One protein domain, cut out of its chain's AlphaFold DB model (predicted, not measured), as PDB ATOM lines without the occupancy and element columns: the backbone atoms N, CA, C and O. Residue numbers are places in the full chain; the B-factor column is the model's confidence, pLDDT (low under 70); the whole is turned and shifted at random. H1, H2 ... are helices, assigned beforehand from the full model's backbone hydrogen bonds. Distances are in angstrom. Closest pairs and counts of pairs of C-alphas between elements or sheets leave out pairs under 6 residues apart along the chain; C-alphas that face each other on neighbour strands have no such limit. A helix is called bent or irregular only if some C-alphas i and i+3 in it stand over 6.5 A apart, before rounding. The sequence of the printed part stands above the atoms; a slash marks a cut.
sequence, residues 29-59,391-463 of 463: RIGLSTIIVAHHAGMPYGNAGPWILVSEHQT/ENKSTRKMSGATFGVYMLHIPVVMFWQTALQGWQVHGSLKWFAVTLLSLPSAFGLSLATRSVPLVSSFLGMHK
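AT A GLANCE: This is residues 29 to 59 and 391 to 463 of the 463 residues of an uncharacterized protein of Salpingoeca rosetta (strain ATCC 50818 / BSB-021) (UniProt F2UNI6). Three helical pieces, H1, H3 and H2b, the second arm of a bent helix, cross one another at steep tilts in a mutually touching group, with H3 running the opposite way to H1 and H2b. The first arm, H2a, turns off about perpendicular and crosses one end of H3, while short H4 sits beyond that end. The printed part has 104 residues with four named helices, H1 to H4 in chain order, and no named strand: all helix, mostly crossed packing. It is compact, with a radius of gyration of the C-alphas of 14.6 A and spans of 42 by 29 by 22 A.

IN THESE COORDINATES: H1, residues 29 to 45, begins at C-alpha 29 (26.032, -31.294, 38.817) and is 25.3 A long; it is irregular, C-alphas 41 and 44 being 7.5 A apart. H2, residues 393 to 419, was assigned as one helix by its hydrogen bonds, but is bent: C-alphas 407 and 410 are 7.5 A apart. Its arms are H2a, residues 393 to 407, 22.7 A, itself irregular with C-alphas 400 and 403 7.2 A apart, and H2b, residues 410 to 419, 13.9 A. H3, residues 427 to 449, is 31.3 A long; it is neither bent nor irregular, but only just: C-alphas 437 and 440 are 6.2 A apart. H4, residues 453 to 458, ends at C-alpha 458 (32.156, -10.162, 33.865).

HOW THE PARTS SIT: H1 touches H3, closest C-alphas Ala 38 and Thr 435 at 5.3 A, at a steep tilt of 46 degrees, opposite ways. With residues 37 to 44 alone H1 touches H2b, closest C-alphas Ala 41 and Val 413 at 5.8 A. H2b touches residues 434 to 442 of H3 alone, closest C-alphas Val 413 and Ser 438 at 5.4 A. H2a touches residues 442 to 447 of H3 alone, about perpendicular at 77 degrees, closest C-alphas Gly 404 and Ser 446 at 4.7 A. H4 is close to H3 but not clearly touching, and apart from H1. In H2b and H4 every O i to N i+4 pair is within hydrogen-bond range; in H1 11 of 13 are, in H2a 9 of 11, in H3 18 of 19.

THE WHOLE: Residues 60 to 390 are not printed; C-alphas 59 and 391 are 37.1 A apart across this cut. The link H2 to H3 is short, H3 to H4 tight. Confidence is under 70 at residues 47 to 50, 52 and 459 to 463.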
ATOM      1  N   ARG A  29      25.229 -32.513  38.630       91.12
ATOM      2  CA  ARG A  29      26.032 -31.294  38.817       91.12
ATOM      3  C   ARG A  29      25.542 -30.442  39.989       91.12
ATOM      4  O   ARG A  29      26.375 -29.875  40.694       91.12
ATOM      5  N   ILE A  30      24.226 -30.367  40.218       91.56
ATOM      6  CA  ILE A  30      23.656 -29.721  41.413       91.56
ATOM      7  C   ILE A  30      24.145 -30.442  42.674       91.56
ATOM      8  O   ILE A  30      24.727 -29.796  43.540       91.56
ATOM      9  N   GLY A  31      23.977 -31.767  42.748       93.56
ATOM     10  CA  GLY A  31      24.400 -32.566  43.904       93.56
ATOM     11  C   GLY A  31      25.899 -32.462  44.197       93.56
ATOM     12  O   GLY A  31      26.293 -32.230  45.337       93.56
ATOM     13  N   LEU A  32      26.741 -32.542  43.166       91.56
ATOM     14  CA  LEU A  32      28.190 -32.378  43.307       91.56
ATOM     15  C   LEU A  32      28.570 -30.970  43.782       91.56
ATOM     16  O   LEU A  32      29.467 -30.823  44.606       91.56
ATOM     17  N   SER A  33      27.872 -29.937  43.306       90.81
ATOM     18  CA  SER A  33      28.116 -28.564  43.765       90.81
ATOM     19  C   SER A  33      27.719 -28.386  45.225       90.81
ATOM     20  O   SER A  33      28.451 -27.750  45.974       90.81
ATOM     21  N   THR A  34      26.617 -29.004  45.660       94.06
ATOM     22  CA  THR A  34      26.223 -29.036  47.074       94.06
ATOM     23  C   THR A  34      27.311 -29.662  47.948       94.06
ATOM     24  O   THR A  34      27.655 -29.097  48.984       94.06
ATOM     25  N   ILE A  35      27.897 -30.783  47.511       93.50
ATOM     26  CA  ILE A  35      29.002 -31.449  48.220       93.50
ATOM     27  C   ILE A  35      30.227 -30.531  48.321       93.50
ATOM     28  O   ILE A  35      30.820 -30.434  49.390       93.50
ATOM     29  N   ILE A  36      30.588 -29.825  47.244       91.25
ATOM     30  CA  ILE A  36      31.726 -28.888  47.237       91.25
ATOM     31  C   ILE A  36      31.484 -27.702  48.180       91.25
ATOM     32  O   ILE A  36      32.374 -27.323  48.937       91.25
ATOM     33  N   VAL A  37      30.276 -27.130  48.189       93.50
ATOM     34  CA  VAL A  37      29.938 -26.048  49.129       93.50
ATOM     35  C   VAL A  37      30.046 -26.540  50.573       93.50
ATOM     36  O   VAL A  37      30.655 -25.864  51.397       93.50
ATOM     37  N   ALA A  38      29.523 -27.733  50.869       95.06
ATOM     38  CA  ALA A  38      29.626 -28.345  52.192       95.06
ATOM     39  C   ALA A  38      31.083 -28.661  52.585       95.06
ATOM     40  O   ALA A  38      31.458 -28.484  53.744       95.06
ATOM     41  N   HIS A  39      31.925 -29.076  51.631       92.44
ATOM     42  CA  HIS A  39      33.368 -29.247  51.833       92.44
ATOM     43  C   HIS A  39      34.004 -27.937  52.305       92.44
ATOM     44  O   HIS A  39      34.624 -27.895  53.363       92.44
ATOM     45  N   HIS A  40      33.796 -26.842  51.574       90.06
ATOM     46  CA  HIS A  40      34.395 -25.553  51.927       90.06
ATOM     47  C   HIS A  40      33.819 -24.942  53.203       90.06
ATOM     48  O   HIS A  40      34.557 -24.330  53.975       90.06
ATOM     49  N   ALA A  41      32.534 -25.174  53.475       93.06
ATOM     50  CA  ALA A  41      31.916 -24.824  54.747       93.06
ATOM     51  C   ALA A  41      32.607 -25.510  55.937       93.06
ATOM     52  O   ALA A  41      32.652 -24.928  57.017       93.06
ATOM     53  N   GLY A  42      33.156 -26.716  55.738       91.19
ATOM     54  CA  GLY A  42      33.828 -27.514  56.767       91.19
ATOM     55  C   GLY A  42      35.275 -27.146  57.043       91.19
ATOM     56  O   GLY A  42      35.766 -27.493  58.112       91.19
ATOM     57  N   MET A  43      35.948 -26.442  56.130       86.94
ATOM     58  CA  MET A  43      37.393 -26.183  56.210       86.94
ATOM     59  C   MET A  43      37.874 -25.607  57.560       86.94
ATOM     60  O   MET A  43      38.885 -26.100  58.049       86.94
ATOM     61  N   PRO A  44      37.179 -24.649  58.216       85.31
ATOM     62  CA  PRO A  44      37.597 -24.144  59.529       85.31
ATOM     63  C   PRO A  44      37.481 -25.158  60.667       85.31
ATOM     64  O   PRO A  44      38.095 -24.973  61.713       85.31
ATOM     65  N   TYR A  45      36.623 -26.168  60.506       89.06
ATOM     66  CA  TYR A  45      36.178 -27.070  61.568       89.06
ATOM     67  C   TYR A  45      36.825 -28.454  61.480       89.06
ATOM     68  O   TYR A  45      36.467 -29.331  62.261       89.06
ATOM     69  N   GLY A  46      37.741 -28.690  60.541       82.62
ATOM     70  CA  GLY A  46      38.413 -29.977  60.398       82.62
ATOM     71  C   GLY A  46      39.818 -29.847  59.824       82.62
ATOM     72  O   GLY A  46      40.245 -28.785  59.385       82.62
ATOM     73  N   ASN A  47      40.538 -30.964  59.785       69.69
ATOM     74  CA  ASN A  47      41.944 -31.004  59.387       69.69
ATOM     75  C   ASN A  47      42.134 -31.095  57.852       69.69
ATOM     76  O   ASN A  47      42.671 -32.075  57.334       69.69
ATOM     77  N   ALA A  48      41.628 -30.108  57.101       61.22
ATOM     78  CA  ALA A  48      41.723 -30.048  55.629       61.22
ATOM     79  C   ALA A  48      42.952 -29.289  55.090       61.22
ATOM     80  O   ALA A  48      43.149 -29.181  53.873       61.22
ATOM     81  N   GLY A  49      43.775 -28.741  55.983       63.09
ATOM     82  CA  GLY A  49      44.883 -27.851  55.647       63.09
ATOM     83  C   GLY A  49      44.513 -26.367  55.762       63.09
ATOM     84  O   GLY A  49      43.469 -26.034  56.321       63.09
ATOM     85  N   PRO A  50      45.374 -25.460  55.267       60.38
ATOM     86  CA  PRO A  50      45.257 -24.032  55.535       60.38
ATOM     87  C   PRO A  50      43.954 -23.451  54.979       60.38
ATOM     88  O   PRO A  50      43.659 -23.569  53.785       60.38
ATOM     89  N   TRP A  51      43.209 -22.799  55.867       71.88
ATOM     90  CA  TRP A  51      42.033 -21.990  55.584       71.88
ATOM     91  C   TRP A  51      42.173 -20.651  56.305       71.88
ATOM     92  O   TRP A  51      42.963 -20.516  57.234       71.88
ATOM     93  N   ILE A  52      41.410 -19.658  55.863       68.00
ATOM     94  CA  ILE A  52      41.471 -18.291  56.395       68.00
ATOM     95  C   ILE A  52      41.014 -18.237  57.853       68.00
ATOM     96  O   ILE A  52      41.581 -17.516  58.666       68.00
ATOM     97  N   LEU A  53      39.969 -19.000  58.161       70.81
ATOM     98  CA  LEU A  53      39.422 -19.137  59.500       70.81
ATOM     99  C   LEU A  53      39.782 -20.519  60.017       70.81
ATOM    100  O   LEU A  53      39.531 -21.514  59.338       70.81
ATOM    101  N   VAL A  54      40.330 -20.579  61.223       74.62
ATOM    102  CA  VAL A  54      40.564 -21.830  61.938       74.62
ATOM    103  C   VAL A  54      39.760 -21.759  63.226       74.62
ATOM    104  O   VAL A  54      39.910 -20.825  64.008       74.62
ATOM    105  N   SER A  55      38.843 -22.705  63.405       77.19
ATOM    106  CA  SER A  55      38.033 -22.803  64.615       77.19
ATOM    107  C   SER A  55      38.796 -23.579  65.682       77.19
ATOM    108  O   SER A  55      39.435 -24.581  65.369       77.19
ATOM    109  N   GLU A  56      38.661 -23.169  66.941       76.38
ATOM    110  CA  GLU A  56      39.143 -23.935  68.102       76.38
ATOM    111  C   GLU A  56      38.346 -25.241  68.279       76.38
ATOM    112  O   GLU A  56      38.885 -26.272  68.665       76.38
ATOM    113  N   HIS A  57      37.063 -25.225  67.906       79.81
ATOM    114  CA  HIS A  57      36.167 -26.387  67.944       79.81
ATOM    115  C   HIS A  57      36.288 -27.233  66.667       79.81
ATOM    116  O   HIS A  57      35.384 -27.209  65.827       79.81
ATOM    117  N   GLN A  58      37.415 -27.920  66.471       82.88
ATOM    118  CA  GLN A  58      37.602 -28.831  65.331       82.88
ATOM    119  C   GLN A  58      36.959 -30.202  65.564       82.88
ATOM    120  O   GLN A  58      36.654 -30.589  66.689       82.88
ATOM    121  N   THR A  59      36.731 -30.937  64.477       86.44
ATOM    122  CA  THR A  59      36.169 -32.290  64.486       86.44
ATOM    123  C   THR A  59      36.891 -33.180  63.479       86.44
ATOM    124  O   THR A  59      37.053 -32.815  62.312       86.44
ATOM    125  N   GLU A 391      12.789 -33.200  35.855       89.06
ATOM    126  CA  GLU A 391      12.865 -31.759  35.618       89.06
ATOM    127  C   GLU A 391      11.646 -31.077  36.247       89.06
ATOM    128  O   GLU A 391      10.505 -31.370  35.898       89.06
ATOM    129  N   ASN A 392      11.876 -30.133  37.157       89.88
ATOM    130  CA  ASN A 392      10.843 -29.248  37.678       89.88
ATOM    131  C   ASN A 392      11.334 -27.790  37.641       89.88
ATOM    132  O   ASN A 392      12.479 -27.499  37.282       89.88
ATOM    133  N   LYS A 393      10.460 -26.838  37.996       88.12
ATOM    134  CA  LYS A 393      10.802 -25.403  37.970       88.12
ATOM    135  C   LYS A 393      12.037 -25.083  38.829       88.12
ATOM    136  O   LYS A 393      12.801 -24.195  38.457       88.12
ATOM    137  N   SER A 394      12.230 -25.793  39.943       87.50
ATOM    138  CA  SER A 394      13.366 -25.595  40.846       87.50
ATOM    139  C   SER A 394      14.657 -26.163  40.258       87.50
ATOM    140  O   SER A 394      15.625 -25.420  40.093       87.50
ATOM    141  N   THR A 395      14.665 -27.429  39.827       86.31
ATOM    142  CA  THR A 395      15.873 -28.065  39.273       86.31
ATOM    143  C   THR A 395      16.374 -27.364  38.020       86.31
ATOM    144  O   THR A 395      17.582 -27.203  37.855       86.31
ATOM    145  N   ARG A 396      15.476 -26.840  37.175       86.06
ATOM    146  CA  ARG A 396      15.870 -26.022  36.019       86.06
ATOM    147  C   ARG A 396      16.561 -24.718  36.432       86.06
ATOM    148  O   ARG A 396      17.587 -24.363  35.854       86.06
ATOM    149  N   LYS A 397      16.028 -24.008  37.436       87.00
ATOM    150  CA  LYS A 397      16.660 -22.787  37.971       87.00
ATOM    151  C   LYS A 397      18.030 -23.105  38.575       87.00
ATOM    152  O   LYS A 397      19.017 -22.476  38.202       87.00
ATOM    153  N   MET A 398      18.095 -24.113  39.444       86.75
ATOM    154  CA  MET A 398      19.322 -24.529  40.130       86.75
ATOM    155  C   MET A 398      20.402 -25.008  39.155       86.75
ATOM    156  O   MET A 398      21.557 -24.615  39.289       86.75
ATOM    157  N   SER A 399      20.037 -25.788  38.134       84.56
ATOM    158  CA  SER A 399      20.979 -26.273  37.116       84.56
ATOM    159  C   SER A 399      21.612 -25.126  36.324       84.56
ATOM    160  O   SER A 399      22.811 -25.144  36.043       84.56
ATOM    161  N   GLY A 400      20.829 -24.095  35.999       80.81
ATOM    162  CA  GLY A 400      21.365 -22.899  35.353       80.81
ATOM    163  C   GLY A 400      22.262 -22.059  36.274       80.81
ATOM    164  O   GLY A 400      23.103 -21.311  35.785       80.81
ATOM    165  N   ALA A 401      22.092 -22.164  37.595       85.69
ATOM    166  CA  ALA A 401      22.875 -21.436  38.596       85.69
ATOM    167  C   ALA A 401      24.169 -22.159  39.009       85.69
ATOM    168  O   ALA A 401      25.061 -21.551  39.588       85.69
ATOM    169  N   THR A 402      24.326 -23.444  38.688       85.31
ATOM    170  CA  THR A 402      25.466 -24.256  39.150       85.31
ATOM    171  C   THR A 402      26.832 -23.638  38.825       85.31
ATOM    172  O   THR A 402      27.741 -23.681  39.647       85.31
ATOM    173  N   PHE A 403      26.980 -23.023  37.648       82.69
ATOM    174  CA  PHE A 403      28.231 -22.354  37.275       82.69
ATOM    175  C   PHE A 403      28.530 -21.127  38.152       82.69
ATOM    176  O   PHE A 403      29.673 -20.922  38.548       82.69
ATOM    177  N   GLY A 404      27.514 -20.336  38.501       84.44
ATOM    178  CA  GLY A 404      27.709 -19.189  39.382       84.44
ATOM    179  C   GLY A 404      27.928 -19.589  40.835       84.44
ATOM    180  O   GLY A 404      28.752 -18.975  41.500       84.44
ATOM    181  N   VAL A 405      27.280 -20.659  41.312       88.25
ATOM    182  CA  VAL A 405      27.586 -21.259  42.625       88.25
ATOM    183  C   VAL A 405      29.060 -21.648  42.693       88.25
ATOM    184  O   VAL A 405      29.750 -21.295  43.643       88.25
ATOM    185  N   TYR A 406      29.571 -22.303  41.651       83.44
ATOM    186  CA  TYR A 406      30.978 -22.683  41.574       83.44
ATOM    187  C   TYR A 406      31.937 -21.479  41.702       83.44
ATOM    188  O   TYR A 406      32.955 -21.592  42.374       83.44
ATOM    189  N   MET A 407      31.584 -20.310  41.164       82.88
ATOM    190  CA  MET A 407      32.383 -19.083  41.303       82.88
ATOM    191  C   MET A 407      32.200 -18.369  42.650       82.88
ATOM    192  O   MET A 407      33.162 -17.892  43.239       82.88
ATOM    193  N   LEU A 408      30.962 -18.270  43.137       87.06
ATOM    194  CA  LEU A 408      30.579 -17.338  44.204       87.06
ATOM    195  C   LEU A 408      30.423 -17.989  45.580       87.06
ATOM    196  O   LEU A 408      30.173 -17.287  46.558       87.06
ATOM    197  N   HIS A 409      30.544 -19.314  45.686       90.44
ATOM    198  CA  HIS A 409      30.326 -19.992  46.962       90.44
ATOM    199  C   HIS A 409      31.337 -19.595  48.040       90.44
ATOM    200  O   HIS A 409      30.961 -19.592  49.201       90.44
ATOM    201  N   ILE A 410      32.577 -19.227  47.703       86.50
ATOM    202  CA  ILE A 410      33.572 -18.873  48.725       86.50
ATOM    203  C   ILE A 410      33.292 -17.580  49.463       86.50
ATOM    204  O   ILE A 410      33.239 -17.638  50.690       86.50
ATOM    205  N   PRO A 411      33.027 -16.453  48.787       87.94
ATOM    206  CA  PRO A 411      32.576 -15.252  49.478       87.94
ATOM    207  C   PRO A 411      31.382 -15.520  50.402       87.94
ATOM    208  O   PRO A 411      31.350 -15.049  51.534       87.94
ATOM    209  N   VAL A 412      30.430 -16.338  49.941       93.25
ATOM    210  CA  VAL A 412      29.235 -16.715  50.710       93.25
ATOM    211  C   VAL A 412      29.582 -17.577  51.927       93.25
ATOM    212  O   VAL A 412      29.098 -17.311  53.025       93.25
ATOM    213  N   VAL A 413      30.416 -18.600  51.751       91.75
ATOM    214  CA  VAL A 413      30.850 -19.496  52.829       91.75
ATOM    215  C   VAL A 413      31.649 -18.722  53.872       91.75
ATOM    216  O   VAL A 413      31.362 -18.834  55.060       91.75
ATOM    217  N   MET A 414      32.600 -17.889  53.444       86.81
ATOM    218  CA  MET A 414      33.406 -17.057  54.340       86.81
ATOM    219  C   MET A 414      32.556 -16.072  55.139       86.81
ATOM    220  O   MET A 414      32.797 -15.885  56.331       86.81
ATOM    221  N   PHE A 415      31.552 -15.466  54.499       91.06
ATOM    222  CA  PHE A 415      30.610 -14.579  55.172       91.06
ATOM    223  C   PHE A 415      29.918 -15.298  56.336       91.06
ATOM    224  O   PHE A 415      29.966 -14.817  57.466       91.06
ATOM    225  N   TRP A 416      29.343 -16.481  56.097       94.19
ATOM    226  CA  TRP A 416      28.651 -17.234  57.146       94.19
ATOM    227  C   TRP A 416      29.592 -17.807  58.208       94.19
ATOM    228  O   TRP A 416      29.233 -17.825  59.383       94.19
ATOM    229  N   GLN A 417      30.800 -18.233  57.830       90.19
ATOM    230  CA  GLN A 417      31.819 -18.676  58.789       90.19
ATOM    231  C   GLN A 417      32.229 -17.543  59.737       90.19
ATOM    232  O   GLN A 417      32.343 -17.775  60.937       90.19
ATOM    233  N   THR A 418      32.388 -16.324  59.210       86.69
ATOM    234  CA  THR A 418      32.700 -15.130  60.012       86.69
ATOM    235  C   THR A 418      31.514 -14.741  60.896       86.69
ATOM    236  O   THR A 418      31.664 -14.558  62.100       86.69
ATOM    237  N   ALA A 419      30.305 -14.685  60.328       91.38
ATOM    238  CA  ALA A 419      29.094 -14.309  61.058       91.38
ATOM    239  C   ALA A 419      28.786 -15.255  62.235       91.38
ATOM    240  O   ALA A 419      28.272 -14.821  63.262       91.38
ATOM    241  N   LEU A 420      29.120 -16.542  62.099       91.75
ATOM    242  CA  LEU A 420      28.924 -17.558  63.136       91.75
ATOM    243  C   LEU A 420      30.181 -17.827  63.978       91.75
ATOM    244  O   LEU A 420      30.192 -18.767  64.777       91.75
ATOM    245  N   GLN A 421      31.243 -17.030  63.835       85.31
ATOM    246  CA  GLN A 421      32.499 -17.265  64.547       85.31
ATOM    247  C   GLN A 421      32.298 -17.223  66.069       85.31
ATOM    248  O   GLN A 421      32.710 -18.158  66.759       85.31
ATOM    249  N   GLY A 422      31.600 -16.197  66.573       87.56
ATOM    250  CA  GLY A 422      31.352 -15.987  68.005       87.56
ATOM    251  C   GLY A 422      30.380 -16.980  68.653       87.56
ATOM    252  O   GLY A 422      30.286 -17.038  69.876       87.56
ATOM    253  N   TRP A 423      29.664 -17.787  67.865       90.62
ATOM    254  CA  TRP A 423      28.755 -18.797  68.403       90.62
ATOM    255  C   TRP A 423      29.561 -19.978  68.953       90.62
ATOM    256  O   TRP A 423      30.077 -20.763  68.177       90.62
ATOM    257  N   GLN A 424      29.730 -20.128  70.267       89.88
ATOM    258  CA  GLN A 424      30.605 -21.162  70.853       89.88
ATOM    259  C   GLN A 424      29.919 -22.536  70.950       89.88
ATOM    260  O   GLN A 424      29.468 -22.949  72.013       89.88
ATOM    261  N   VAL A 425      29.815 -23.246  69.823       91.38
ATOM    262  CA  VAL A 425      29.263 -24.612  69.750       91.38
ATOM    263  C   VAL A 425      30.215 -25.579  69.052       91.38
ATOM    264  O   VAL A 425      31.125 -25.165  68.333       91.38
ATOM    265  N   HIS A 426      29.952 -26.876  69.226       91.38
ATOM    266  CA  HIS A 426      30.713 -27.963  68.615       91.38
ATOM    267  C   HIS A 426      30.866 -27.788  67.091       91.38
ATOM    268  O   HIS A 426      29.902 -27.442  66.396       91.38
ATOM    269  N   GLY A 427      32.054 -28.091  66.555       90.44
ATOM    270  CA  GLY A 427      32.408 -27.862  65.147       90.44
ATOM    271  C   GLY A 427      31.435 -28.484  64.146       90.44
ATOM    272  O   GLY A 427      31.078 -27.843  63.160       90.44
ATOM    273  N   SER A 428      30.908 -29.681  64.435       92.75
ATOM    274  CA  SER A 428      29.898 -30.334  63.585       92.75
ATOM    275  C   SER A 428      28.622 -29.498  63.430       92.75
ATOM    276  O   SER A 428      28.052 -29.438  62.341       92.75
ATOM    277  N   LEU A 429      28.168 -28.848  64.508       93.69
ATOM    278  CA  LEU A 429      26.946 -28.045  64.487       93.69
ATOM    279  C   LEU A 429      27.174 -26.735  63.728       93.69
ATOM    280  O   LEU A 429      26.336 -26.355  62.909       93.69
ATOM    281  N   LYS A 430      28.339 -26.099  63.924       93.12
ATOM    282  CA  LYS A 430      28.746 -24.940  63.114       93.12
ATOM    283  C   LYS A 430      28.813 -25.292  61.636       93.12
ATOM    284  O   LYS A 430      28.236 -24.583  60.819       93.12
ATOM    285  N   TRP A 431      29.468 -26.401  61.292       94.69
ATOM    286  CA  TRP A 431      29.572 -26.873  59.915       94.69
ATOM    287  C   TRP A 431      28.197 -27.057  59.267       94.69
ATOM    288  O   TRP A 431      27.974 -26.587  58.146       94.69
ATOM    289  N   PHE A 432      27.267 -27.700  59.977       95.31
ATOM    290  CA  PHE A 432      25.912 -27.913  59.479       95.31
ATOM    291  C   PHE A 432      25.179 -26.585  59.265       95.31
ATOM    292  O   PHE A 432      24.607 -26.369  58.195       95.31
ATOM    293  N   ALA A 433      25.257 -25.665  60.231       96.38
ATOM    294  CA  ALA A 433      24.646 -24.342  60.128       96.38
ATOM    295  C   ALA A 433      25.225 -23.525  58.961       96.38
ATOM    296  O   ALA A 433      24.472 -23.039  58.117       96.38
ATOM    297  N   VAL A 434      26.555 -23.438  58.849       96.38
ATOM    298  CA  VAL A 434      27.228 -22.740  57.742       96.38
ATOM    299  C   VAL A 434      26.837 -23.354  56.404       96.38
ATOM    300  O   VAL A 434      26.542 -22.616  55.467       96.38
ATOM    301  N   THR A 435      26.788 -24.683  56.293       96.81
ATOM    302  CA  THR A 435      26.381 -25.368  55.056       96.81
ATOM    303  C   THR A 435      24.933 -25.038  54.691       96.81
ATOM    304  O   THR A 435      24.655 -24.654  53.550       96.81
ATOM    305  N   LEU A 436      24.016 -25.136  55.658       97.00
ATOM    306  CA  LEU A 436      22.586 -24.889  55.468       97.00
ATOM    307  C   LEU A 436      22.294 -23.442  55.057       97.00
ATOM    308  O   LEU A 436      21.380 -23.211  54.271       97.00
ATOM    309  N   LEU A 437      23.083 -22.482  55.540       97.81
ATOM    310  CA  LEU A 437      22.971 -21.068  55.177       97.81
ATOM    311  C   LEU A 437      23.670 -20.755  53.847       97.81
ATOM    312  O   LEU A 437      23.141 -20.012  53.013       97.81
ATOM    313  N   SER A 438      24.838 -21.354  53.602       97.44
ATOM    314  CA  SER A 438      25.655 -21.076  52.417       97.44
ATOM    315  C   SER A 438      25.033 -21.610  51.134       97.44
ATOM    316  O   SER A 438      25.107 -20.943  50.106       97.44
ATOM    317  N   LEU A 439      24.386 -22.777  51.167       95.81
ATOM    318  CA  LEU A 439      23.747 -23.367  49.987       95.81
ATOM    319  C   LEU A 439      22.660 -22.467  49.369       95.81
ATOM    320  O   LEU A 439      22.821 -22.067  48.211       95.81
ATOM    321  N   PRO A 440      21.576 -22.098  50.079       95.81
ATOM    322  CA  PRO A 440      20.546 -21.226  49.520       95.81
ATOM    323  C   PRO A 440      21.112 -19.850  49.165       95.81
ATOM    324  O   PRO A 440      20.745 -19.306  48.124       95.81
ATOM    325  N   SER A 441      22.055 -19.326  49.956       96.62
ATOM    326  CA  SER A 441      22.719 -18.049  49.680       96.62
ATOM    327  C   SER A 441      23.514 -18.085  48.371       96.62
ATOM    328  O   SER A 441      23.373 -17.190  47.543       96.62
ATOM    329  N   ALA A 442      24.294 -19.141  48.124       94.56
ATOM    330  CA  ALA A 442      25.106 -19.276  46.916       94.56
ATOM    331  C   ALA A 442      24.238 -19.479  45.666       94.56
ATOM    332  O   ALA A 442      24.472 -18.840  44.635       94.56
ATOM    333  N   PHE A 443      23.204 -20.327  45.745       92.62
ATOM    334  CA  PHE A 443      22.257 -20.506  44.639       92.62
ATOM    335  C   PHE A 443      21.447 -19.230  44.376       92.62
ATOM    336  O   PHE A 443      21.292 -18.837  43.219       92.62
ATOM    337  N   GLY A 444      20.973 -18.559  45.427       94.00
ATOM    338  CA  GLY A 444      20.250 -17.291  45.336       94.00
ATOM    339  C   GLY A 444      21.100 -16.186  44.714       94.00
ATOM    340  O   GLY A 444      20.673 -15.559  43.745       94.00
ATOM    341  N   LEU A 445      22.336 -16.014  45.188       92.19
ATOM    342  CA  LEU A 445      23.283 -15.036  44.653       92.19
ATOM    343  C   LEU A 445      23.634 -15.332  43.191       92.19
ATOM    344  O   LEU A 445      23.658 -14.420  42.365       92.19
ATOM    345  N   SER A 446      23.842 -16.600  42.831       89.88
ATOM    346  CA  SER A 446      24.070 -16.979  41.435       89.88
ATOM    347  C   SER A 446      22.868 -16.657  40.538       89.88
ATOM    348  O   SER A 446      23.041 -16.193  39.411       89.88
ATOM    349  N   LEU A 447      21.640 -16.868  41.012       89.94
ATOM    350  CA  LEU A 447      20.438 -16.504  40.261       89.94
ATOM    351  C   LEU A 447      20.276 -14.982  40.142       89.94
ATOM    352  O   LEU A 447      19.913 -14.490  39.072       89.94
ATOM    353  N   ALA A 448      20.576 -14.241  41.210       89.00
ATOM    354  CA  ALA A 448      20.481 -12.785  41.243       89.00
ATOM    355  C   ALA A 448      21.500 -12.124  40.304       89.00
ATOM    356  O   ALA A 448      21.150 -11.260  39.505       89.00
ATOM    357  N   THR A 449      22.748 -12.577  40.325       85.56
ATOM    358  CA  THR A 449      23.832 -12.055  39.476       85.56
ATOM    359  C   THR A 449      23.617 -12.341  37.987       85.56
ATOM    360  O   THR A 449      23.982 -11.518  37.149       85.56
ATOM    361  N   ARG A 450      22.924 -13.434  37.634       78.94
ATOM    362  CA  ARG A 450      22.435 -13.675  36.260       78.94
ATOM    363  C   ARG A 450      21.391 -12.655  35.808       78.94
ATOM    364  O   ARG A 450      21.148 -12.520  34.614       78.94
ATOM    365  N   SER A 451      20.733 -11.958  36.733       76.38
ATOM    366  CA  SER A 451      19.728 -10.951  36.389       76.38
ATOM    367  C   SER A 451      20.341  -9.625  35.925       76.38
ATOM    368  O   SER A 451      19.703  -8.925  35.143       76.38
ATOM    369  N   VAL A 452      21.593  -9.346  36.313       82.25
ATOM    370  CA  VAL A 452      22.313  -8.094  36.040       82.25
ATOM    371  C   VAL A 452      23.244  -8.259  34.822       82.25
ATOM    372  O   VAL A 452      24.224  -9.004  34.907       82.25
ATOM    373  N   PRO A 453      23.001  -7.579  33.681       75.62
ATOM    374  CA  PRO A 453      23.753  -7.786  32.432       75.62
ATOM    375  C   PRO A 453      25.265  -7.538  32.537       75.62
ATOM    376  O   PRO A 453      26.063  -8.283  31.972       75.62
ATOM    377  N   LEU A 454      25.672  -6.517  33.296       75.00
ATOM    378  CA  LEU A 454      27.084  -6.181  33.471       75.00
ATOM    379  C   LEU A 454      27.816  -7.265  34.275       75.00
ATOM    380  O   LEU A 454      28.807  -7.829  33.817       75.00
ATOM    381  N   VAL A 455      27.274  -7.612  35.445       74.75
ATOM    382  CA  VAL A 455      27.841  -8.623  36.350       74.75
ATOM    383  C   VAL A 455      27.852 -10.001  35.692       74.75
ATOM    384  O   VAL A 455      28.852 -10.709  35.758       74.75
ATOM    385  N   SER A 456      26.776 -10.366  34.992       74.06
ATOM    386  CA  SER A 456      26.726 -11.611  34.220       74.06
ATOM    387  C   SER A 456      27.767 -11.667  33.104       74.06
ATOM    388  O   SER A 456      28.304 -12.742  32.856       74.06
ATOM    389  N   SER A 457      28.102 -10.545  32.465       72.00
ATOM    390  CA  SER A 457      29.167 -10.498  31.459       72.00
ATOM    391  C   SER A 457      30.554 -10.705  32.069       72.00
ATOM    392  O   SER A 457      31.318 -11.529  31.572       72.00
ATOM    393  N   PHE A 458      30.866 -10.019  33.173       71.75
ATOM    394  CA  PHE A 458      32.156 -10.162  33.865       71.75
ATOM    395  C   PHE A 458      32.359 -11.555  34.464       71.75
ATOM    396  O   PHE A 458      33.434 -12.138  34.370       71.75
ATOM    397  N   LEU A 459      31.304 -12.117  35.046       68.25
ATOM    398  CA  LEU A 459      31.348 -13.430  35.678       68.25
ATOM    399  C   LEU A 459      31.044 -14.577  34.706       68.25
ATOM    400  O   LEU A 459      30.989 -15.729  35.126       68.25
ATOM    401  N   GLY A 460      30.837 -14.299  33.413       61.00
ATOM    402  CA  GLY A 460      30.524 -15.319  32.404       61.00
ATOM    403  C   GLY A 460      29.196 -16.053  32.653       61.00
ATOM    404  O   GLY A 460      28.997 -17.172  32.176       61.00
ATOM    405  N   MET A 461      28.287 -15.440  33.415       62.28
ATOM    406  CA  MET A 461      27.000 -15.980  33.861       62.28
ATOM    407  C   MET A 461      25.835 -15.426  33.039       62.28
ATOM    408  O   MET A 461      24.910 -14.821  33.580       62.28
ATOM    409  N   HIS A 462      25.866 -15.599  31.722       58.12
ATOM    410  CA  HIS A 462      24.770 -15.141  30.868       58.12
ATOM    411  C   HIS A 462      23.464 -15.913  31.153       58.12
ATOM    412  O   HIS A 462      23.487 -17.056  31.629       58.12
ATOM    413  N   LYS A 463      22.318 -15.245  30.944       48.25
ATOM    414  CA  LYS A 463      20.991 -15.863  31.091       48.25
ATOM    415  C   LYS A 463      20.841 -17.046  30.165       48.25
ATOM    416  O   LYS A 463      21.356 -16.937  29.039       48.25
TER     417      LYS A 463